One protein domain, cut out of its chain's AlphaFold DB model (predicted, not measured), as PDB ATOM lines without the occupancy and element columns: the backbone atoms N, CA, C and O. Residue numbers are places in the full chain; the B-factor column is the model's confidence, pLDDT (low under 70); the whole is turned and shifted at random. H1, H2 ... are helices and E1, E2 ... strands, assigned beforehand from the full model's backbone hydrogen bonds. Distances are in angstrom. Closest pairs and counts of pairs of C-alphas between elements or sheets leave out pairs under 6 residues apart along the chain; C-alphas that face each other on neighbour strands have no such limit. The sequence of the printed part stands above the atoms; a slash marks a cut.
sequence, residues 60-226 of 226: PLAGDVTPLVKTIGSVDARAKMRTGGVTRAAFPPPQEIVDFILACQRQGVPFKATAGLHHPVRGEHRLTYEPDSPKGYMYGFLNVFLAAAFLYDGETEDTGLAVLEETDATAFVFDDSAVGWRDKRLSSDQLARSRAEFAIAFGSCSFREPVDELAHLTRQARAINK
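AT A GLANCE: This is residues 60 to 226 of the 226 residues of an uncharacterized protein of Gemmatimonadetes bacterium (UniProt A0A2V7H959). Helix H3 lies in the middle, between two small three-stranded sheets: the sheet E1 E2 E8, which also has H1 and H2 on the same face, and the sheet E5 E6 E7. H4 folds back along H3, H5 crosses H3, the hairpin E3 E4 lies apart from both sheets, and the long last helix H6 runs past edge strand E5. The printed part has 167 residues with six named helices and eight named strands, in the order H1 E1 H2 E2 E3 E4 H3 H4 E5 E6 E7 H5 E8 H6, of mixed class. E1 E2 E8 is parallel, E5 E6 E7 antiparallel. The whole is compact, with a radius of gyration of the C-alphas of 15.7 A and spans of 48 by 42 by 27 A.

HOW THE PARTS SIT: In the first sheet E2, residues 111 to 114, is the inner strand between E1, residues 78 to 82, and E8, residues 199 to 203. N 114 and O 81 are 2.9 A apart, and N 200 and O 111 are 2.9 A apart, both within hydrogen-bond range. H2, residues 94 to 107, is over E1 and E2 at a height over the sheet of 10.3 A; E1, H2 and E2 form a strand-helix-strand unit, two parallel neighbour strands with a helix between, and its crossover is right-handed. H3, residues 141 to 152, is on the same face at a height of 10.0 A, over E2 and E8. H1, residues 66 to 74, touches H2, closest at the C-alphas of Thr 66 and Ala 103, 5.6 A. H3 touches H2 with residues 147 to 152 alone, the C-alphas of Ile 101 and Ala 148 being closest at 6.3 A, at a steep tilt of 43 degrees. H4, residues 157 to 165, forms a helical hairpin with H3 at a shallow tilt of 9 degrees, opposite ways; the C-alphas of Ala 147 and Gly 160 are closest, 4.5 A. H5, residues 188 to 197, touches H3 about perpendicular at 90 degrees, closest at the C-alphas of Ala 149 and Ser 194, 5.5 A. E5, residues 172 to 174, E6, residues 178 to 181, and E7, residues 184 to 187, form a meander, each strand the antiparallel neighbour of the one before; N 180 and O 173 are 2.8 A apart, N 179 and O 186 2.8 A. H3 runs across these strands at a height of 10.2 A. H6, residues 208 to 224, only grazes this sheet, closest at the C-alphas of Val 173 and Ala 221, 6.7 A. E3, residues 123 to 126, and E4, residues 135 to 138, form an antiparallel hairpin, with N 138 and O 123 2.9 A apart. In the six helices every O i to N i+4 pair is within hydrogen-bond range.

IN THESE COORDINATES: E1, 13.7 A long, begins at C-alpha 78 (-40.785, 3.336, 28.005). H6 is 24.8 A long, H2 20.2 A and H3 16.3 A. H1 begins at C-alpha 66 (-50.792, 12.181, 26.516), and H6 ends at C-alpha 224 (-56.164, -13.566, 59.519).

THE WHOLE: The C-alphas farthest apart, those of Val 75 and Lys 226, are 50.1 A apart. The printed part has no cut; the link from E1 to H2, 11 residues, is long. Mean pLDDT of the printed part is 93.7, and residues 220 to 226 are under 70.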
ATOM      1  N   PRO A  60     -42.792  15.065  33.285       97.44
ATOM      2  CA  PRO A  60     -43.669  15.729  34.244       97.44
ATOM      3  C   PRO A  60     -45.069  15.102  34.217       97.44
ATOM      4  O   PRO A  60     -45.534  14.690  33.156       97.44
ATOM      5  N   LEU A  61     -45.729  15.048  35.377       97.62
ATOM      6  CA  LEU A  61     -47.101  14.534  35.495       97.62
ATOM      7  C   LEU A  61     -48.171  15.629  35.506       97.62
ATOM      8  O   LEU A  61     -49.329  15.352  35.221       97.62
ATOM      9  N   ALA A  62     -47.779  16.871  35.796       95.38
ATOM     10  CA  ALA A  62     -48.701  17.994  35.801       95.38
ATOM     11  C   ALA A  62     -49.182  18.313  34.375       95.38
ATOM     12  O   ALA A  62     -48.372  18.573  33.480       95.38
ATOM     13  N   GLY A  63     -50.502  18.370  34.195       94.88
ATOM     14  CA  GLY A  63     -51.148  18.648  32.910       94.88
ATOM     15  C   GLY A  63     -51.353  17.401  32.043       94.88
ATOM     16  O   GLY A  63     -51.264  16.272  32.511       94.88
ATOM     17  N   ASP A  64     -51.662  17.602  30.758       97.19
ATOM     18  CA  ASP A  64     -51.900  16.485  29.836       97.19
ATOM     19  C   ASP A  64     -50.584  15.806  29.425       97.19
ATOM     20  O   ASP A  64     -49.811  16.319  28.613       97.19
ATOM     21  N   VAL A  65     -50.357  14.612  29.967       98.25
ATOM     22  CA  VAL A  65     -49.195  13.765  29.663       98.25
ATOM     23  C   VAL A  65     -49.317  13.017  28.331       98.25
ATOM     24  O   VAL A  65     -48.325  12.474  27.833       98.25
ATOM     25  N   THR A  66     -50.504  12.985  27.716       98.50
ATOM     26  CA  THR A  66     -50.792  12.181  26.516       98.50
ATOM     27  C   THR A  66     -49.833  12.459  25.350       98.50
ATOM     28  O   THR A  66     -49.344  11.490  24.761       98.50
ATOM     29  N   PRO A  67     -49.484  13.718  25.001       98.62
ATOM     30  CA  PRO A  67     -48.545  13.992  23.913       98.62
ATOM     31  C   PRO A  67     -47.149  13.407  24.161       98.62
ATOM     32  O   PRO A  67     -46.506  12.922  23.225       98.62
ATOM     33  N   LEU A  68     -46.686  13.421  25.415       98.81
ATOM     34  CA  LEU A  68     -45.387  12.872  25.802       98.81
ATOM     35  C   LEU A  68     -45.412  11.347  25.746       98.81
ATOM     36  O   LEU A  68     -44.575  10.757  25.066       98.81
ATOM     37  N   VAL A  69     -46.412  10.713  26.365       98.88
ATOM     38  CA  VAL A  69     -46.562   9.250  26.358       98.88
ATOM     39  C   VAL A  69     -46.712   8.719  24.930       98.88
ATOM     40  O   VAL A  69     -46.007   7.790  24.540       98.88
ATOM     41  N   LYS A  70     -47.542   9.357  24.097       98.81
ATOM     42  CA  LYS A  70     -47.677   9.002  22.676       98.81
ATOM     43  C   LYS A  70     -46.343   9.099  21.935       98.81
ATOM     44  O   LYS A  70     -46.024   8.246  21.107       98.81
ATOM     45  N   THR A  71     -45.553  10.133  22.220       98.88
ATOM     46  CA  THR A  71     -44.245  10.308  21.580       98.88
ATOM     47  C   THR A  71     -43.255   9.236  22.027       98.88
ATOM     48  O   THR A  71     -42.562   8.683  21.176       98.88
ATOM     49  N   ILE A  72     -43.236   8.892  23.318       98.88
ATOM     50  CA  ILE A  72     -42.442   7.785  23.873       98.88
ATOM     51  C   ILE A  72     -42.770   6.473  23.148       98.88
ATOM     52  O   ILE A  72     -41.857   5.803  22.666       98.88
ATOM     53  N   GLY A  73     -44.060   6.154  22.982       98.62
ATOM     54  CA  GLY A  73     -44.491   4.967  22.239       98.62
ATOM     55  C   GLY A  73     -44.058   4.986  20.770       98.62
ATOM     56  O   GLY A  73     -43.588   3.981  20.248       98.62
ATOM     57  N   SER A  74     -44.114   6.147  20.107       98.50
ATOM     58  CA  SER A  74     -43.716   6.277  18.693       98.50
ATOM     59  C   SER A  74     -42.225   6.038  18.418       98.50
ATOM     60  O   SER A  74     -41.842   5.864  17.263       98.50
ATOM     61  N   VAL A  75     -41.385   6.060  19.458       97.94
ATOM     62  CA  VAL A  75     -39.934   5.859  19.349       97.94
ATOM     63  C   VAL A  75     -39.455   4.583  20.051       97.94
ATOM     64  O   VAL A  75     -38.257   4.447  20.303       97.94
ATOM     65  N   ASP A  76     -40.383   3.666  20.356       97.62
ATOM     66  CA  ASP A  76     -40.126   2.379  21.018       97.62
ATOM     67  C   ASP A  76     -39.351   2.538  22.340       97.62
ATOM     68  O   ASP A  76     -38.316   1.920  22.597       97.62
ATOM     69  N   ALA A  77     -39.818   3.475  23.167       98.50
ATOM     70  CA  ALA A  77     -39.284   3.735  24.496       98.50
ATOM     71  C   ALA A  77     -40.344   3.474  25.573       98.50
ATOM     72  O   ALA A  77     -41.514   3.212  25.292       98.50
ATOM     73  N   ARG A  78     -39.927   3.548  26.836       98.81
ATOM     74  CA  ARG A  78     -40.785   3.336  28.005       98.81
ATOM     75  C   ARG A  78     -40.932   4.617  28.808       98.81
ATOM     76  O   ARG A  78     -40.059   5.486  28.789       98.81
ATOM     77  N   ALA A  79     -42.037   4.741  29.528       98.88
ATOM     78  CA  ALA A  79     -42.295   5.897  30.372       98.88
ATOM     79  C   ALA A  79     -41.755   5.680  31.792       98.88
ATOM     80  O   ALA A  79     -41.645   4.562  32.298       98.88
ATOM     81  N   LYS A  80     -41.412   6.765  32.472       98.75
ATOM     82  CA  LYS A  80     -41.039   6.754  33.880       98.75
ATOM     83  C   LYS A  80     -41.770   7.889  34.579       98.75
ATOM     84  O   LYS A  80     -41.710   9.031  34.136       98.75
ATOM     85  N   MET A  81     -42.408   7.572  35.699       98.31
ATOM     86  CA  MET A  81     -42.989   8.576  36.584       98.31
ATOM     87  C   MET A  81     -42.228   8.666  37.903       98.31
ATOM     88  O   MET A  81     -41.614   7.696  38.370       98.31
ATOM     89  N   ARG A  82     -42.293   9.846  38.519       97.88
ATOM     90  CA  ARG A  82     -41.917  10.058  39.915       97.88
ATOM     91  C   ARG A  82     -43.172  10.122  40.768       97.88
ATOM     92  O   ARG A  82     -44.096  10.838  40.416       97.88
ATOM     93  N   THR A  83     -43.180   9.414  41.889       97.25
ATOM     94  CA  THR A  83     -44.313   9.374  42.830       97.25
ATOM     95  C   THR A  83     -44.051  10.163  44.115       97.25
ATOM     96  O   THR A  83     -44.934  10.259  44.962       97.25
ATOM     97  N   GLY A  84     -42.850  10.722  44.287       95.25
ATOM     98  CA  GLY A  84     -42.456  11.380  45.528       95.25
ATOM     99  C   GLY A  84     -41.052  11.982  45.517       95.25
ATOM    100  O   GLY A  84     -40.332  11.997  44.512       95.25
ATOM    101  N   GLY A  85     -40.644  12.458  46.694       93.06
ATOM    102  CA  GLY A  85     -39.326  13.024  46.963       93.06
ATOM    103  C   GLY A  85     -39.182  13.437  48.428       93.06
ATOM    104  O   GLY A  85     -39.890  12.933  49.290       93.06
ATOM    105  N   VAL A  86     -38.274  14.370  48.709       91.56
ATOM    106  CA  VAL A  86     -37.967  14.820  50.084       91.56
ATOM    107  C   VAL A  86     -38.807  16.017  50.547       91.56
ATOM    108  O   VAL A  86     -38.620  16.533  51.644       91.56
ATOM    109  N   THR A  87     -39.730  16.492  49.708       92.50
ATOM    110  CA  THR A  87     -40.644  17.603  50.005       92.50
ATOM    111  C   THR A  87     -42.074  17.197  49.670       92.50
ATOM    112  O   THR A  87     -42.291  16.362  48.796       92.50
ATOM    113  N   ARG A  88     -43.071  17.811  50.320       90.38
ATOM    114  CA  ARG A  88     -44.493  17.517  50.049       90.38
ATOM    115  C   ARG A  88     -44.880  17.771  48.591       90.38
ATOM    116  O   ARG A  88     -45.608  16.982  48.012       90.38
ATOM    117  N   ALA A  89     -44.342  18.833  47.990       91.81
ATOM    118  CA  ALA A  89     -44.600  19.187  46.595       91.81
ATOM    119  C   ALA A  89     -44.013  18.186  45.583       91.81
ATOM    120  O   ALA A  89     -44.355  18.243  44.409       91.81
ATOM    121  N   ALA A  90     -43.128  17.279  46.013       94.38
ATOM    122  CA  ALA A  90     -42.584  16.235  45.152       94.38
ATOM    123  C   ALA A  90     -43.525  15.028  44.988       94.38
ATOM    124  O   ALA A  90     -43.208  14.141  44.199       94.38
ATOM    125  N   PHE A  91     -44.636  14.972  45.732       96.19
ATOM    126  CA  PHE A  91     -45.654  13.926  45.628       96.19
ATOM    127  C   PHE A  91     -46.785  14.433  44.731       96.19
ATOM    128  O   PHE A  91     -47.514  15.338  45.150       96.19
ATOM    129  N   PRO A  92     -46.941  13.887  43.511       97.06
ATOM    130  CA  PRO A  92     -48.031  14.275  42.626       97.06
ATOM    131  C   PRO A  92     -49.389  13.966  43.269       97.06
ATOM    132  O   PRO A  92     -49.483  12.995  44.030       97.06
ATOM    133  N   PRO A  93     -50.448  14.735  42.969       97.62
ATOM    134  CA  PRO A  93     -51.819  14.364  43.296       97.62
ATOM    135  C   PRO A  93     -52.178  12.962  42.764       97.62
ATOM    136  O   PRO A  93     -51.703  12.588  41.691       97.62
ATOM    137  N   PRO A  94     -53.038  12.194  43.460       98.25
ATOM    138  CA  PRO A  94     -53.425  10.845  43.030       98.25
ATOM    139  C   PRO A  94     -53.989  10.790  41.607       98.25
ATOM    140  O   PRO A  94     -53.650   9.883  40.850       98.25
ATOM    141  N   GLN A  95     -54.757  11.810  41.213       98.50
ATOM    142  CA  GLN A  95     -55.299  11.924  39.861       98.50
ATOM    143  C   GLN A  95     -54.201  11.945  38.785       98.50
ATOM    144  O   GLN A  95     -54.302  11.218  37.806       98.50
ATOM    145  N   GLU A  96     -53.103  12.680  38.991       98.62
ATOM    146  CA  GLU A  96     -52.009  12.755  38.006       98.62
ATOM    147  C   GLU A  96     -51.305  11.400  37.812       98.62
ATOM    148  O   GLU A  96     -50.834  11.079  36.719       98.62
ATOM    149  N   ILE A  97     -51.249  10.573  38.864       98.69
ATOM    150  CA  ILE A  97     -50.724   9.204  38.774       98.69
ATOM    151  C   ILE A  97     -51.656   8.331  37.924       98.69
ATOM    152  O   ILE A  97     -51.185   7.600  37.052       98.69
ATOM    153  N   VAL A  98     -52.967   8.402  38.166       98.69
ATOM    154  CA  VAL A  98     -53.967   7.626  37.418       98.69
ATOM    155  C   VAL A  98     -54.013   8.067  35.954       98.69
ATOM    156  O   VAL A  98     -53.965   7.213  35.069       98.69
ATOM    157  N   ASP A  99     -53.990   9.373  35.685       98.75
ATOM    158  CA  ASP A  99     -53.950   9.941  34.335       98.75
ATOM    159  C   ASP A  99     -52.722   9.453  33.557       98.75
ATOM    160  O   ASP A  99     -52.832   9.061  32.390       98.75
ATOM    161  N   PHE A 100     -51.556   9.407  34.211       98.88
ATOM    162  CA  PHE A 100     -50.333   8.847  33.640       98.88
ATOM    163  C   PHE A 100     -50.463   7.359  33.315       98.88
ATOM    164  O   PHE A 100     -50.105   6.942  32.209       98.88
ATOM    165  N   ILE A 101     -50.984   6.556  34.247       98.88
ATOM    166  CA  ILE A 101     -51.182   5.117  34.039       98.88
ATOM    167  C   ILE A 101     -52.151   4.889  32.875       98.88
ATOM    168  O   ILE A 101     -51.849   4.123  31.961       98.88
ATOM    169  N   LEU A 102     -53.279   5.596  32.847       98.81
ATOM    170  CA  LEU A 102     -54.265   5.506  31.774       98.81
ATOM    171  C   LEU A 102     -53.705   5.971  30.425       98.81
ATOM    172  O   LEU A 102     -53.978   5.353  29.397       98.81
ATOM    173  N   ALA A 103     -52.898   7.034  30.391       98.81
ATOM    174  CA  ALA A 103     -52.224   7.458  29.168       98.81
ATOM    175  C   ALA A 103     -51.273   6.367  28.654       98.81
ATOM    176  O   ALA A 103     -51.286   6.061  27.461       98.81
ATOM    177  N   CYS A 104     -50.497   5.745  29.543       98.88
ATOM    178  CA  CYS A 104     -49.625   4.623  29.205       98.88
ATOM    179  C   CYS A 104     -50.429   3.428  28.675       98.88
ATOM    180  O   CYS A 104     -50.080   2.878  27.631       98.88
ATOM    181  N   GLN A 105     -51.537   3.076  29.334       98.56
ATOM    182  CA  GLN A 105     -52.424   1.982  28.934       98.56
ATOM    183  C   GLN A 105     -53.002   2.222  27.532       98.56
ATOM    184  O   GLN A 105     -52.867   1.369  26.657       98.56
ATOM    185  N   ARG A 106     -53.548   3.417  27.273       98.38
ATOM    186  CA  ARG A 106     -54.133   3.784  25.971       98.38
ATOM    187  C   ARG A 106     -53.123   3.803  24.827       98.38
ATOM    188  O   ARG A 106     -53.500   3.568  23.684       98.38
ATOM    189  N   GLN A 107     -51.867   4.143  25.112       98.31
ATOM    190  CA  GLN A 107     -50.803   4.212  24.105       98.31
ATOM    191  C   GLN A 107     -49.980   2.918  24.012       98.31
ATOM    192  O   GLN A 107     -49.067   2.855  23.191       98.31
ATOM    193  N   GLY A 108     -50.269   1.905  24.837       98.19
ATOM    194  CA  GLY A 108     -49.488   0.666  24.890       98.19
ATOM    195  C   GLY A 108     -48.033   0.889  25.312       98.19
ATOM    196  O   GLY A 108     -47.141   0.204  24.820       98.19
ATOM    197  N   VAL A 109     -47.775   1.873  26.180       98.81
ATOM    198  CA  VAL A 109     -46.426   2.241  26.626       98.81
ATOM    199  C   VAL A 109     -46.160   1.632  28.003       98.81
ATOM    200  O   VAL A 109     -46.814   2.027  28.969       98.81
ATOM    201  N   PRO A 110     -45.187   0.715  28.144       98.81
ATOM    202  CA  PRO A 110     -44.792   0.212  29.451       98.81
ATOM    203  C   PRO A 110     -44.145   1.317  30.284       98.81
ATOM    204  O   PRO A 110     -43.451   2.191  29.748       98.81
ATOM    205  N   PHE A 111     -44.295   1.250  31.604       98.88
ATOM    206  CA  PHE A 111     -43.731   2.244  32.507       98.88
ATOM    207  C   PHE A 111     -43.007   1.648  33.718       98.88
ATOM    208  O   PHE A 111     -43.103   0.461  34.034       98.88
ATOM    209  N   LYS A 112     -42.261   2.511  34.413       98.38
ATOM    210  CA  LYS A 112     -41.795   2.272  35.784       98.38
ATOM    211  C   LYS A 112     -42.083   3.465  36.687       98.38
ATOM    212  O   LYS A 112     -42.127   4.605  36.224       98.38
ATOM    213  N   ALA A 113     -42.243   3.205  37.978       98.12
ATOM    214  CA  ALA A 113     -42.505   4.229  38.985       98.12
ATOM    215  C   ALA A 113     -41.298   4.396  39.910       98.12
ATOM    216  O   ALA A 113     -40.666   3.426  40.304       98.12
ATOM    217  N   THR A 114     -40.925   5.614  40.271       95.94
ATOM    218  CA  THR A 114     -39.733   5.834  41.102       95.94
ATOM    219  C   THR A 114     -39.956   6.930  42.122       95.94
ATOM    220  O   THR A 114     -40.858   7.743  41.967       95.94
ATOM    221  N   ALA A 115     -39.065   6.981  43.114       92.56
ATOM    222  CA  ALA A 115     -39.030   7.973  44.183       92.56
ATOM    223  C   ALA A 115     -40.257   7.931  45.112       92.56
ATOM    224  O   ALA A 115     -41.394   8.137  44.699       92.56
ATOM    225  N   GLY A 116     -40.012   7.700  46.403       89.50
ATOM    226  CA  GLY A 116     -41.063   7.692  47.424       89.50
ATOM    227  C   GLY A 116     -41.819   6.367  47.582       89.50
ATOM    228  O   GLY A 116     -42.773   6.333  48.345       89.50
ATOM    229  N   LEU A 117     -41.391   5.280  46.926       94.31
ATOM    230  CA  LEU A 117     -42.016   3.950  47.018       94.31
ATOM    231  C   LEU A 117     -41.266   3.035  47.995       94.31
ATOM    232  O   LEU A 117     -40.604   2.079  47.595       94.31
ATOM    233  N   HIS A 118     -41.357   3.369  49.281       92.31
ATOM    234  CA  HIS A 118     -40.695   2.642  50.373       92.31
ATOM    235  C   HIS A 118     -41.630   1.656  51.078       92.31
ATOM    236  O   HIS A 118     -41.182   0.621  51.565       92.31
ATOM    237  N   HIS A 119     -42.923   1.974  51.082       94.62
ATOM    238  CA  HIS A 119     -43.945   1.279  51.853       94.62
ATOM    239  C   HIS A 119     -44.837   0.439  50.937       94.62
ATOM    240  O   HIS A 119     -45.055   0.826  49.784       94.62
ATOM    241  N   PRO A 120     -45.365  -0.706  51.399       95.12
ATOM    242  CA  PRO A 120     -46.267  -1.521  50.599       95.12
ATOM    243  C   PRO A 120     -47.601  -0.812  50.378       95.12
ATOM    244  O   PRO A 120     -48.100  -0.813  49.254       95.12
ATOM    245  N   VAL A 121     -48.132  -0.174  51.421       96.94
ATOM    246  CA  VAL A 121     -49.438   0.492  51.433       96.94
ATOM    247  C   VAL A 121     -49.251   1.992  51.677       96.94
ATOM    248  O   VAL A 121     -48.319   2.389  52.376       96.94
ATOM    249  N   ARG A 122     -50.106   2.827  51.077       97.69
ATOM    250  CA  ARG A 122     -50.103   4.285  51.237       97.69
ATOM    251  C   ARG A 122     -50.296   4.654  52.704       97.69
ATOM    252  O   ARG A 122     -51.148   4.099  53.392       97.69
ATOM    253  N   GLY A 123     -49.561   5.657  53.166       96.44
ATOM    254  CA  GLY A 123     -49.663   6.123  54.544       96.44
ATOM    255  C   GLY A 123     -48.945   7.442  54.775       96.44
ATOM    256  O   GLY A 123     -48.299   7.983  53.875       96.44
ATOM    257  N   GLU A 124     -49.071   7.978  55.987       96.06
ATOM    258  CA  GLU A 124     -48.321   9.155  56.413       96.06
ATOM    259  C   GLU A 124     -46.959   8.740  56.992       96.06
ATOM    260  O   GLU A 124     -46.873   8.085  58.033       96.06
ATOM    261  N   HIS A 125     -45.881   9.174  56.341       93.75
ATOM    262  CA  HIS A 125     -44.507   8.825  56.706       93.75
ATOM    263  C   HIS A 125     -43.613  10.067  56.717       93.75
ATOM    264  O   HIS A 125     -43.986  11.131  56.219       93.75
ATOM    265  N   ARG A 126     -42.426   9.949  57.321       93.50
ATOM    266  CA  ARG A 126     -41.411  11.010  57.277       93.50
ATOM    267  C   ARG A 126     -40.858  11.129  55.857       93.50
ATOM    268  O   ARG A 126     -40.535  10.121  55.241       93.50
ATOM    269  N   LEU A 127     -40.712  12.357  55.365       91.69
ATOM    270  CA  LEU A 127     -40.242  12.622  53.999       91.69
ATOM    271  C   LEU A 127     -38.736  12.376  53.822       91.69
ATOM    272  O   LEU A 127     -38.244  12.259  52.700       91.69
ATOM    273  N   THR A 128     -37.998  12.317  54.929       89.25
ATOM    274  CA  THR A 128     -36.579  11.956  54.983       89.25
ATOM    275  C   THR A 128     -36.307  11.062  56.194       89.25
ATOM    276  O   THR A 128     -37.167  10.871  57.057       89.25
ATOM    277  N   TYR A 129     -35.087  10.530  56.283       86.62
ATOM    278  CA  TYR A 129     -34.652   9.703  57.412       86.62
ATOM    279  C   TYR A 129     -34.393  10.483  58.709       86.62
ATOM    280  O   TYR A 129     -34.237   9.864  59.760       86.62
ATOM    281  N   GLU A 130     -34.387  11.817  58.654       90.19
ATOM    282  CA  GLU A 130     -34.179  12.660  59.831       90.19
ATOM    283  C   GLU A 130     -35.341  12.507  60.830       90.19
ATOM    284  O   GLU A 130     -36.503  12.522  60.409       90.19
ATOM    285  N   PRO A 131     -35.076  12.386  62.147       89.50
ATOM    286  CA  PRO A 131     -36.119  12.178  63.156       89.50
ATOM    287  C   PRO A 131     -37.234  13.232  63.133       89.50
ATOM    288  O   PRO A 131     -38.411  12.873  63.214       89.50
ATOM    289  N   ASP A 132     -36.863  14.499  62.936       91.50
ATOM    290  CA  ASP A 132     -37.770  15.656  62.929       91.50
ATOM    291  C   ASP A 132     -38.225  16.055  61.515       91.50
ATOM    292  O   ASP A 132     -38.746  17.150  61.289       91.50
ATOM    293  N   SER A 133     -38.018  15.172  60.532       92.56
ATOM    294  CA  SER A 133     -38.457  15.403  59.160       92.56
ATOM    295  C   SER A 133     -39.973  15.600  59.098       92.56
ATOM    296  O   SER A 133     -40.718  14.834  59.727       92.56
ATOM    297  N   PRO A 134     -40.467  16.577  58.310       92.81
ATOM    298  CA  PRO A 134     -41.891  16.713  58.068       92.81
ATOM    299  C   PRO A 134     -42.485  15.392  57.583       92.81
ATOM    300  O   PRO A 134     -41.847  14.632  56.852       92.81
ATOM    301  N   LYS A 135     -43.735  15.141  57.963       94.44
ATOM    302  CA  LYS A 135     -44.501  14.015  57.438       94.44
ATOM    303  C   LYS A 135     -45.324  14.410  56.217       94.44
ATOM    304  O   LYS A 135     -45.700  15.581  56.054       94.44
ATOM    305  N   GLY A 136     -45.610  13.432  55.372       93.81
ATOM    306  CA  GLY A 136     -46.549  13.544  54.267       93.81
ATOM    307  C   GLY A 136     -47.068  12.176  53.843       93.81
ATOM    308  O   GLY A 136     -46.510  11.146  54.219       93.81
ATOM    309  N   TYR A 137     -48.145  12.181  53.062       95.25
ATOM    310  CA  TYR A 137     -48.666  10.958  52.466       95.25
ATOM    311  C   TYR A 137     -47.723  10.462  51.370       95.25
ATOM    312  O   TYR A 137     -47.465  11.177  50.403       95.25
ATOM    313  N   MET A 138     -47.233   9.235  51.524       96.62
ATOM    314  CA  MET A 138     -46.425   8.533  50.530       96.62
ATOM    315  C   MET A 138     -47.254   7.409  49.917       96.62
ATOM    316  O   MET A 138     -48.014   6.747  50.622       96.62
ATOM    317  N   TYR A 139     -47.125   7.195  48.608       97.81
ATOM    318  CA  TYR A 139     -47.785   6.081  47.929       97.81
ATOM    319  C   TYR A 139     -47.158   4.745  48.326       97.81
ATOM    320  O   TYR A 139     -45.938   4.640  48.463       97.81
ATOM    321  N   GLY A 140     -47.996   3.716  48.442       97.19
ATOM    322  CA  GLY A 140     -47.528   2.345  48.556       97.19
ATOM    323  C   GLY A 140     -47.171   1.755  47.193       97.19
ATOM    324  O   GLY A 140     -47.865   2.002  46.202       97.19
ATOM    325  N   PHE A 141     -46.114   0.941  47.108       96.75
ATOM    326  CA  PHE A 141     -45.795   0.251  45.852       96.75
ATOM    327  C   PHE A 141     -46.871  -0.773  45.462       96.75
ATOM    328  O   PHE A 141     -47.069  -0.991  44.268       96.75
ATOM    329  N   LEU A 142     -47.606  -1.361  46.419       96.75
ATOM    330  CA  LEU A 142     -48.756  -2.213  46.101       96.75
ATOM    331  C   LEU A 142     -49.915  -1.384  45.561       96.75
ATOM    332  O   LEU A 142     -50.488  -1.778  44.553       96.75
ATOM    333  N   ASN A 143     -50.212  -0.223  46.156       98.50
ATOM    334  CA  ASN A 143     -51.244   0.681  45.640       98.50
ATOM    335  C   ASN A 143     -50.988   1.032  44.170       98.50
ATOM    336  O   ASN A 143     -51.863   0.847  43.332       98.50
ATOM    337  N   VAL A 144     -49.768   1.477  43.841       98.50
ATOM    338  CA  VAL A 144     -49.409   1.872  42.468       98.50
ATOM    339  C   VAL A 144     -49.525   0.696  41.494       98.50
ATOM    340  O   VAL A 144     -50.085   0.847  40.411       98.50
ATOM    341  N   PHE A 145     -49.007  -0.481  41.859       98.12
ATOM    342  CA  PHE A 145     -48.974  -1.629  40.948       98.12
ATOM    343  C   PHE A 145     -50.328  -2.316  40.804       98.12
ATOM    344  O   PHE A 145     -50.648  -2.787  39.714       98.12
ATOM    345  N   LEU A 146     -51.134  -2.360  41.864       98.38
ATOM    346  CA  LEU A 146     -52.487  -2.900  41.796       98.38
ATOM    347  C   LEU A 146     -53.418  -1.942  41.059       98.38
ATOM    348  O   LEU A 146     -54.160  -2.408  40.203       98.38
ATOM    349  N   ALA A 147     -53.320  -0.627  41.283       98.75
ATOM    350  CA  ALA A 147     -54.052   0.353  40.479       98.75
ATOM    351  C   ALA A 147     -53.711   0.188  38.990       98.75
ATOM    352  O   ALA A 147     -54.606   0.069  38.158       98.75
ATOM    353  N   ALA A 148     -52.421   0.075  38.653       98.81
ATOM    354  CA  ALA A 148     -51.994  -0.167  37.280       98.81
ATOM    355  C   ALA A 148     -52.520  -1.488  36.708       98.81
ATOM    356  O   ALA A 148     -52.976  -1.514  35.570       98.81
ATOM    357  N   ALA A 149     -52.488  -2.578  37.476       98.62
ATOM    358  CA  ALA A 149     -52.984  -3.871  37.023       98.62
ATOM    359  C   ALA A 149     -54.508  -3.899  36.837       98.62
ATOM    360  O   ALA A 149     -54.963  -4.431  35.830       98.62
ATOM    361  N   PHE A 150     -55.284  -3.287  37.735       98.69
ATOM    362  CA  PHE A 150     -56.736  -3.164  37.583       98.69
ATOM    363  C   PHE A 150     -57.099  -2.330  36.351       98.69
ATOM    364  O   PHE A 150     -57.898  -2.769  35.529       98.69
ATOM    365  N   LEU A 151     -56.464  -1.167  36.171       98.69
ATOM    366  CA  LEU A 151     -56.688  -0.316  34.996       98.69
ATOM    367  C   LEU A 151     -56.291  -1.024  33.692       98.69
ATOM    368  O   LEU A 151     -56.965  -0.887  32.672       98.69
ATOM    369  N   TYR A 152     -55.215  -1.809  33.719       98.50
ATOM    370  CA  TYR A 152     -54.781  -2.609  32.574       98.50
ATOM    371  C   TYR A 152     -55.756  -3.746  32.235       98.50
ATOM    372  O   TYR A 152     -55.926  -4.072  31.062       98.50
ATOM    373  N   ASP A 153     -56.427  -4.309  33.242       97.88
ATOM    374  CA  ASP A 153     -57.458  -5.345  33.091       97.88
ATOM    375  C   ASP A 153     -58.857  -4.775  32.771       97.88
ATOM    376  O   ASP A 153     -59.809  -5.527  32.577       97.88
ATOM    377  N   GLY A 154     -58.982  -3.449  32.639       97.38
ATOM    378  CA  GLY A 154     -60.202  -2.780  32.178       97.38
ATOM    379  C   GLY A 154     -61.108  -2.230  33.280       97.38
ATOM    380  O   GLY A 154     -62.248  -1.866  32.990       97.38
ATOM    381  N   GLU A 155     -60.628  -2.142  34.522       98.38
ATOM    382  CA  GLU A 155     -61.339  -1.424  35.585       98.38
ATOM    383  C   GLU A 155     -61.381   0.091  35.339       98.38
ATOM    384  O   GLU A 155     -60.640   0.654  34.530       98.38
ATOM    385  N   THR A 156     -62.282   0.762  36.055       98.31
ATOM    386  CA  THR A 156     -62.523   2.197  35.891       98.31
ATOM    387  C   THR A 156     -61.419   3.059  36.497       98.31
ATOM    388  O   THR A 156     -60.713   2.655  37.421       98.31
ATOM    389  N   GLU A 157     -61.331   4.301  36.021       98.44
ATOM    390  CA  GLU A 157     -60.500   5.352  36.617       98.44
ATOM    391  C   GLU A 157     -60.760   5.509  38.122       98.44
ATOM    392  O   GLU A 157     -59.813   5.479  38.906       98.44
ATOM    393  N   ASP A 158     -62.035   5.549  38.530       98.62
ATOM    394  CA  ASP A 158     -62.443   5.611  39.941       98.62
ATOM    395  C   ASP A 158     -61.881   4.442  40.763       98.62
ATOM    396  O   ASP A 158     -61.451   4.621  41.902       98.62
ATOM    397  N   THR A 159     -61.845   3.239  40.181       98.56
ATOM    398  CA  THR A 159     -61.252   2.060  40.828       98.56
ATOM    399  C   THR A 159     -59.745   2.235  40.978       98.56
ATOM    400  O   THR A 159     -59.203   2.006  42.057       98.56
ATOM    401  N   GLY A 160     -59.063   2.691  39.923       98.56
ATOM    402  CA  GLY A 160     -57.634   2.996  39.970       98.56
ATOM    403  C   GLY A 160     -57.289   4.030  41.043       98.56
ATOM    404  O   GLY A 160     -56.351   3.821  41.814       98.56
ATOM    405  N   LEU A 161     -58.076   5.104  41.135       98.75
ATOM    406  CA  LEU A 161     -57.919   6.158  42.134       98.75
ATOM    407  C   LEU A 161     -58.137   5.625  43.555       98.75
ATOM    408  O   LEU A 161     -57.290   5.824  44.425       98.75
ATOM    409  N   ALA A 162     -59.215   4.873  43.778       98.75
ATOM    410  CA  ALA A 162     -59.529   4.310  45.086       98.75
ATOM    411  C   ALA A 162     -58.475   3.296  45.568       98.75
ATOM    412  O   ALA A 162     -58.083   3.323  46.735       98.75
ATOM    413  N   VAL A 163     -57.956   2.439  44.680       98.62
ATOM    414  CA  VAL A 163     -56.836   1.532  45.003       98.62
ATOM    415  C   VAL A 163     -55.583   2.336  45.340       98.62
ATOM    416  O   VAL A 163     -54.860   1.997  46.278       98.62
ATOM    417  N   LEU A 164     -55.309   3.406  44.590       98.44
ATOM    418  CA  LEU A 164     -54.136   4.247  44.797       98.44
ATOM    419  C   LEU A 164     -54.167   4.976  46.152       98.44
ATOM    420  O   LEU A 164     -53.119   5.161  46.778       98.44
ATOM    421  N   GLU A 165     -55.357   5.378  46.595       98.56
ATOM    422  CA  GLU A 165     -55.595   6.109  47.842       98.56
ATOM    423  C   GLU A 165     -55.813   5.214  49.071       98.56
ATOM    424  O   GLU A 165     -55.810   5.727  50.190       98.56
ATOM    425  N   GLU A 166     -55.939   3.896  48.897       98.38
ATOM    426  CA  GLU A 166     -56.176   2.958  49.996       98.38
ATOM    427  C   GLU A 166     -55.048   2.978  51.041       98.38
ATOM    428  O   GLU A 166     -53.884   2.700  50.737       98.38
ATOM    429  N   THR A 167     -55.411   3.254  52.293       97.81
ATOM    430  CA  THR A 167     -54.491   3.281  53.442       97.81
ATOM    431  C   THR A 167     -54.663   2.085  54.374       97.81
ATOM    432  O   THR A 167     -53.799   1.823  55.210       97.81
ATOM    433  N   ASP A 168     -55.783   1.369  54.273       96.44
ATOM    434  CA  ASP A 168     -56.047   0.181  55.073       96.44
ATOM    435  C   ASP A 168     -55.383  -1.044  54.438       96.44
ATOM    436  O   ASP A 168     -55.833  -1.598  53.436       96.44
ATOM    437  N   ALA A 169     -54.304  -1.500  55.068       93.94
ATOM    438  CA  ALA A 169     -53.587  -2.701  54.666       93.94
ATOM    439  C   ALA A 169     -54.467  -3.964  54.645       93.94
ATOM    440  O   ALA A 169     -54.180  -4.884  53.879       93.94
ATOM    441  N   THR A 170     -55.533  -4.015  55.451       93.50
ATOM    442  CA  THR A 170     -56.454  -5.160  55.506       93.50
ATOM    443  C   THR A 170     -57.426  -5.208  54.326       93.50
ATOM    444  O   THR A 170     -58.010  -6.258  54.065       93.50
ATOM    445  N   ALA A 171     -57.545  -4.117  53.557       95.94
ATOM    446  CA  ALA A 171     -58.309  -4.102  52.312       95.94
ATOM    447  C   ALA A 171     -57.653  -4.950  51.210       95.94
ATOM    448  O   ALA A 171     -58.336  -5.331  50.258       95.94
ATOM    449  N   PHE A 172     -56.353  -5.250  51.336       94.88
ATOM    450  CA  PHE A 172     -55.602  -6.102  50.418       94.88
ATOM    451  C   PHE A 172     -55.534  -7.538  50.937       94.88
ATOM    452  O   PHE A 172     -54.982  -7.812  52.003       94.88
ATOM    453  N   VAL A 173     -56.040  -8.476  50.140       92.69
ATOM    454  CA  VAL A 173     -56.039  -9.904  50.464       92.69
ATOM    455  C   VAL A 173     -55.161 -10.642  49.466       92.69
ATOM    456  O   VAL A 173     -55.270 -10.441  48.261       92.69
ATOM    457  N   PHE A 174     -54.289 -11.513  49.964       90.06
ATOM    458  CA  PHE A 174     -53.355 -12.281  49.142       90.06
ATOM    459  C   PHE A 174     -53.656 -13.770  49.284       90.06
ATOM    460  O   PHE A 174     -53.673 -14.293  50.401       90.06
ATOM    461  N   ASP A 175     -53.845 -14.446  48.154       87.75
ATOM    462  CA  ASP A 175     -53.917 -15.900  48.063       87.75
ATOM    463  C   ASP A 175     -52.940 -16.420  46.993       87.75
ATOM    464  O   ASP A 175     -52.301 -15.640  46.287       87.75
ATOM    465  N   ASP A 176     -52.768 -17.740  46.892       88.12
ATOM    466  CA  ASP A 176     -51.779 -18.340  45.979       88.12
ATOM    467  C   ASP A 176     -52.119 -18.129  44.485       88.12
ATOM    468  O   ASP A 176     -51.259 -18.270  43.614       88.12
ATOM    469  N   SER A 177     -53.372 -17.791  44.173       93.44
ATOM    470  CA  SER A 177     -53.914 -17.665  42.814       93.44
ATOM    471  C   SER A 177     -54.309 -16.240  42.421       93.44
ATOM    472  O   SER A 177     -54.647 -16.014  41.255       93.44
ATOM    473  N   ALA A 178     -54.327 -15.299  43.368       94.50
ATOM    474  CA  ALA A 178     -54.832 -13.955  43.148       94.50
ATOM    475  C   ALA A 178     -54.454 -12.954  44.249       94.50
ATOM    476  O   ALA A 178     -54.125 -13.300  45.386       94.50
ATOM    477  N   VAL A 179     -54.621 -11.678  43.904       95.00
ATOM    478  CA  VAL A 179     -54.685 -10.564  44.850       95.00
ATOM    479  C   VAL A 179     -56.078  -9.949  44.797       95.00
ATOM    480  O   VAL A 179     -56.599  -9.650  43.723       95.00
ATOM    481  N   GLY A 180     -56.684  -9.776  45.966       94.94
ATOM    482  CA  GLY A 180     -57.934  -9.060  46.167       94.94
ATOM    483  C   GLY A 180     -57.695  -7.658  46.714       94.94
ATOM    484  O   GLY A 180     -56.787  -7.437  47.515       94.94
ATOM    485  N   TRP A 181     -58.549  -6.727  46.305       97.44
ATOM    486  CA  TRP A 181     -58.731  -5.437  46.958       97.44
ATOM    487  C   TRP A 181     -60.232  -5.174  47.064       97.44
ATOM    488  O   TRP A 181     -60.909  -5.089  46.040       97.44
ATOM    489  N   ARG A 182     -60.761  -5.083  48.289       95.81
ATOM    490  CA  ARG A 182     -62.210  -4.959  48.552       95.81
ATOM    491  C   ARG A 182     -63.021  -6.027  47.794       95.81
ATOM    492  O   ARG A 182     -62.810  -7.216  48.011       95.81
ATOM    493  N   ASP A 183     -63.950  -5.621  46.933       95.38
ATOM    494  CA  ASP A 183     -64.801  -6.482  46.105       95.38
ATOM    495  C   ASP A 183     -64.167  -6.858  44.750       95.38
ATOM    496  O   ASP A 183     -64.775  -7.581  43.959       95.38
ATOM    497  N   LYS A 184     -62.939  -6.403  44.478       97.50
ATOM    498  CA  LYS A 184     -62.199  -6.642  43.235       97.50
ATOM    499  C   LYS A 184     -61.098  -7.681  43.418       97.50
ATOM    500  O   LYS A 184     -60.538  -7.847  44.502       97.50
ATOM    501  N   ARG A 185     -60.750  -8.379  42.332       97.19
ATOM    502  CA  ARG A 185     -59.737  -9.444  42.343       97.19
ATOM    503  C   ARG A 185     -58.988  -9.520  41.017       97.19
ATOM    504  O   ARG A 185     -59.605  -9.449  39.963       97.19
ATOM    505  N   LEU A 186     -57.677  -9.726  41.093       97.94
ATOM    506  CA  LEU A 186     -56.793 -10.016  39.965       97.94
ATOM    507  C   LEU A 186     -56.149 -11.379  40.172       97.94
ATOM    508  O   LEU A 186     -55.526 -11.620  41.203       97.94
ATOM    509  N   SER A 187     -56.263 -12.257  39.184       98.00
ATOM    510  CA  SER A 187     -55.542 -13.530  39.167       98.00
ATOM    511  C   SER A 187     -54.031 -13.334  39.019       98.00
ATOM    512  O   SER A 187     -53.556 -12.325  38.488       98.00
ATOM    513  N   SER A 188     -53.263 -14.343  39.424       96.06
ATOM    514  CA  SER A 188     -51.812 -14.398  39.229       96.06
ATOM    515  C   SER A 188     -51.409 -14.236  37.756       96.06
ATOM    516  O   SER A 188     -50.406 -13.584  37.477       96.06
ATOM    517  N   ASP A 189     -52.213 -14.736  36.812       97.50
ATOM    518  CA  ASP A 189     -51.966 -14.588  35.372       97.50
ATOM    519  C   ASP A 189     -52.172 -13.143  34.893       97.50
ATOM    520  O   ASP A 189     -51.372 -12.624  34.113       97.50
ATOM    521  N   GLN A 190     -53.214 -12.462  35.384       97.94
ATOM    522  CA  GLN A 190     -53.444 -11.039  35.094       97.94
ATOM    523  C   GLN A 190     -52.318 -10.170  35.670       97.94
ATOM    524  O   GLN A 190     -51.802  -9.281  34.989       97.94
ATOM    525  N   LEU A 191     -51.876 -10.472  36.893       96.75
ATOM    526  CA  LEU A 191     -50.746  -9.790  37.527       96.75
ATOM    527  C   LEU A 191     -49.437 -10.033  36.770       96.75
ATOM    528  O   LEU A 191     -48.677  -9.089  36.548       96.75
ATOM    529  N   ALA A 192     -49.173 -11.272  36.351       96.62
ATOM    530  CA  ALA A 192     -47.987 -11.618  35.575       96.62
ATOM    531  C   ALA A 192     -47.956 -10.864  34.238       96.62
ATOM    532  O   ALA A 192     -46.923 -10.286  33.897       96.62
ATOM    533  N   ARG A 193     -49.093 -10.796  33.532       97.81
ATOM    534  CA  ARG A 193     -49.227 -10.044  32.277       97.81
ATOM    535  C   ARG A 193     -48.968  -8.552  32.480       97.81
ATOM    536  O   ARG A 193     -48.099  -7.991  31.820       97.81
ATOM    537  N   SER A 194     -49.641  -7.931  33.452       97.75
ATOM    538  CA  SER A 194     -49.442  -6.510  33.774       97.75
ATOM    539  C   SER A 194     -47.978  -6.199  34.113       97.75
ATOM    540  O   SER A 194     -47.413  -5.230  33.610       97.75
ATOM    541  N   ARG A 195     -47.309  -7.054  34.897       96.62
ATOM    542  CA  ARG A 195     -45.894  -6.867  35.256       96.62
ATOM    543  C   ARG A 195     -44.926  -7.062  34.090       96.62
ATOM    544  O   ARG A 195     -43.881  -6.417  34.066       96.62
ATOM    545  N   ALA A 196     -45.226  -7.976  33.171       96.75
ATOM    546  CA  ALA A 196     -44.367  -8.263  32.028       96.75
ATOM    547  C   ALA A 196     -44.496  -7.203  30.924       96.75
ATOM    548  O   ALA A 196     -43.507  -6.871  30.273       96.75
ATOM    549  N   GLU A 197     -45.702  -6.669  30.730       97.50
ATOM    550  CA  GLU A 197     -46.043  -5.871  29.548       97.50
ATOM    551  C   GLU A 197     -46.286  -4.390  29.861       97.50
ATOM    552  O   GLU A 197     -46.143  -3.556  28.972       97.50
ATOM    553  N   PHE A 198     -46.623  -4.034  31.106       98.56
ATOM    554  CA  PHE A 198     -47.154  -2.708  31.426       98.56
ATOM    555  C   PHE A 198     -46.452  -2.021  32.607       98.56
ATOM    556  O   PHE A 198     -45.688  -1.078  32.402       98.56
ATOM    557  N   ALA A 199     -46.663  -2.486  33.838       98.19
ATOM    558  CA  ALA A 199     -46.053  -1.932  35.048       98.19
ATOM    559  C   ALA A 199     -44.774  -2.712  35.398       98.19
ATOM    560  O   ALA A 199     -44.796  -3.670  36.170       98.19
ATOM    561  N   ILE A 200     -43.644  -2.312  34.807       98.12
ATOM    562  CA  ILE A 200     -42.435  -3.150  34.745       98.12
ATOM    563  C   ILE A 200     -41.667  -3.193  36.067       98.12
ATOM    564  O   ILE A 200     -41.227  -4.249  36.519       98.12
ATOM    565  N   ALA A 201     -41.438  -2.029  36.676       96.25
ATOM    566  CA  ALA A 201     -40.546  -1.921  37.826       96.25
ATOM    567  C   ALA A 201     -40.861  -0.706  38.691       96.25
ATOM    568  O   ALA A 201     -41.491   0.256  38.240       96.25
ATOM    569  N   PHE A 202     -40.377  -0.736  39.931       95.31
ATOM    570  CA  PHE A 202     -40.298   0.456  40.754       95.31
ATOM    571  C   PHE A 202     -38.918   0.657  41.367       95.31
ATOM    572  O   PHE A 202     -38.141  -0.287  41.489       95.31
ATOM    573  N   GLY A 203     -38.613   1.904  41.725       92.06
ATOM    574  CA  GLY A 203     -37.368   2.282  42.390       92.06
ATOM    575  C   GLY A 203     -37.592   2.725  43.833       92.06
ATOM    576  O   GLY A 203     -38.425   3.597  44.084       92.06
ATOM    577  N   SER A 204     -36.787   2.178  44.744       89.00
ATOM    578  CA  SER A 204     -36.681   2.581  46.151       89.00
ATOM    579  C   SER A 204     -35.222   2.898  46.488       89.00
ATOM    580  O   SER A 204     -34.311   2.262  45.955       89.00
ATOM    581  N   CYS A 205     -34.987   3.861  47.384       86.62
ATOM    582  CA  CYS A 205     -33.635   4.171  47.873       86.62
ATOM    583  C   CYS A 205     -33.103   3.108  48.847       86.62
ATOM    584  O   CYS A 205     -31.911   3.085  49.142       86.62
ATOM    585  N   SER A 206     -33.980   2.232  49.341       83.44
ATOM    586  CA  SER A 206     -33.634   1.109  50.199       83.44
ATOM    587  C   SER A 206     -34.118  -0.182  49.565       83.44
ATOM    588  O   SER A 206     -35.286  -0.313  49.203       83.44
ATOM    589  N   PHE A 207     -33.223  -1.162  49.469       79.62
ATOM    590  CA  PHE A 207     -33.619  -2.523  49.123       79.62
ATOM    591  C   PHE A 207     -34.363  -3.201  50.282       79.62
ATOM    592  O   PHE A 207     -35.290  -3.975  50.060       79.62
ATOM    593  N   ARG A 208     -33.963  -2.911  51.527       85.38
ATOM    594  CA  ARG A 208     -34.473  -3.608  52.710       85.38
ATOM    595  C   ARG A 208     -35.879  -3.173  53.098       85.38
ATOM    596  O   ARG A 208     -36.689  -4.038  53.393       85.38
ATOM    597  N   GLU A 209     -36.170  -1.873  53.069       82.62
ATOM    598  CA  GLU A 209     -37.464  -1.341  53.536       82.62
ATOM    599  C   GLU A 209     -38.659  -1.987  52.815       82.62
ATOM    600  O   GLU A 209     -39.489  -2.577  53.509       82.62
ATOM    601  N   PRO A 210     -38.728  -2.018  51.463       83.62
ATOM    602  CA  PRO A 210     -39.866  -2.632  50.783       83.62
ATOM    603  C   PRO A 210     -40.011  -4.127  51.084       83.62
ATOM    604  O   PRO A 210     -41.125  -4.631  51.213       83.62
ATOM    605  N   VAL A 211     -38.889  -4.847  51.198       86.44
ATOM    606  CA  VAL A 211     -38.873  -6.299  51.435       86.44
ATOM    607  C   VAL A 211     -39.312  -6.628  52.861       86.44
ATOM    608  O   VAL A 211     -40.169  -7.492  53.057       86.44
ATOM    609  N   ASP A 212     -38.748  -5.933  53.850       87.25
ATOM    610  CA  ASP A 212     -39.017  -6.163  55.269       87.25
ATOM    611  C   ASP A 212     -40.484  -5.823  55.604       87.25
ATOM    612  O   ASP A 212     -41.167  -6.607  56.276       87.25
ATOM    613  N   GLU A 213     -41.010  -4.711  55.075       87.81
ATOM    614  CA  GLU A 213     -42.407  -4.310  55.279       87.81
ATOM    615  C   GLU A 213     -43.400  -5.231  54.551       87.81
ATOM    616  O   GLU A 213     -44.415  -5.624  55.132       87.81
ATOM    617  N   LEU A 214     -43.098  -5.672  53.322       86.69
ATOM    618  CA  LEU A 214     -43.944  -6.636  52.607       86.69
ATOM    619  C   LEU A 214     -44.004  -7.991  53.324       86.69
ATOM    620  O   LEU A 214     -45.065  -8.617  53.410       86.69
ATOM    621  N   ALA A 215     -42.878  -8.451  53.875       85.75
ATOM    622  CA  ALA A 215     -42.835  -9.674  54.669       85.75
ATOM    623  C   ALA A 215     -43.685  -9.555  55.946       85.75
ATOM    624  O   ALA A 215     -44.276 -10.537  56.396       85.75
ATOM    625  N   HIS A 216     -43.760  -8.367  56.551       84.19
ATOM    626  CA  HIS A 216     -44.649  -8.117  57.682       84.19
ATOM    627  C   HIS A 216     -46.126  -8.187  57.270       84.19
ATOM    628  O   HIS A 216     -46.875  -8.968  57.861       84.19
ATOM    629  N   LEU A 217     -46.503  -7.473  56.205       82.88
ATOM    630  CA  LEU A 217     -47.868  -7.436  55.676       82.88
ATOM    631  C   LEU A 217     -48.394  -8.837  55.320       82.88
ATOM    632  O   LEU A 217     -49.467  -9.252  55.752       82.88
ATOM    633  N   THR A 218     -47.608  -9.606  54.567       78.19
ATOM    634  CA  THR A 218     -48.011 -10.944  54.100       78.19
ATOM    635  C   THR A 218     -48.115 -11.967  55.234       78.19
ATOM    636  O   THR A 218     -48.967 -12.858  55.186       78.19
ATOM    637  N   ARG A 219     -47.300 -11.842  56.293       78.00
ATOM    638  CA  ARG A 219     -47.445 -12.668  57.506       78.00
ATOM    639  C   ARG A 219     -48.733 -12.358  58.261       78.00
ATOM    640  O   ARG A 219     -49.388 -13.294  58.713       78.00
ATOM    641  N   GLN A 220     -49.097 -11.083  58.383       66.94
ATOM    642  CA  GLN A 220     -50.346 -10.674  59.029       66.94
ATOM    643  C   GLN A 220     -51.569 -11.173  58.252       66.94
ATOM    644  O   GLN A 220     -52.442 -11.799  58.847       66.94
ATOM    645  N   ALA A 221     -51.587 -11.014  56.926       62.00
ATOM    646  CA  ALA A 221     -52.683 -11.496  56.080       62.00
ATOM    647  C   ALA A 221     -52.901 -13.019  56.205       62.00
ATOM    648  O   ALA A 221     -54.027 -13.490  56.351       62.00
ATOM    649  N   ARG A 222     -51.816 -13.807  56.243       63.38
ATOM    650  CA  ARG A 222     -51.887 -15.267  56.443       63.38
ATOM    651  C   ARG A 222     -52.378 -15.683  57.832       63.38
ATOM    652  O   ARG A 222     -52.880 -16.793  57.969       63.38
ATOM    653  N   ALA A 223     -52.195 -14.845  58.851       60.62
ATOM    654  CA  ALA A 223     -52.685 -15.116  60.199       60.62
ATOM    655  C   ALA A 223     -54.189 -14.834  60.344       60.62
ATOM    656  O   ALA A 223     -54.832 -15.470  61.166       60.62
ATOM    657  N   ILE A 224     -54.733 -13.912  59.542       57.47
ATOM    658  CA  ILE A 224     -56.164 -13.566  59.519       57.47
ATOM    659  C   ILE A 224     -56.979 -14.601  58.720       57.47
ATOM    660  O   ILE A 224     -58.137 -14.846  59.035       57.47
ATOM    661  N   ASN A 225     -56.365 -15.248  57.722       50.25
ATOM    662  CA  ASN A 225     -57.000 -16.271  56.877       50.25
ATOM    663  C   ASN A 225     -56.918 -17.710  57.445       50.25
ATOM    664  O   ASN A 225     -57.167 -18.667  56.708       50.25
ATOM    665  N   LYS A 226     -56.528 -17.879  58.715       45.34
ATOM    666  CA  LYS A 226     -56.545 -19.155  59.451       45.34
ATOM    667  C   LYS A 226     -57.632 -19.141  60.512       45.34
ATOM    668  O   LYS A 226     -58.253 -20.210  60.688       45.34
TER     669      LYS A 226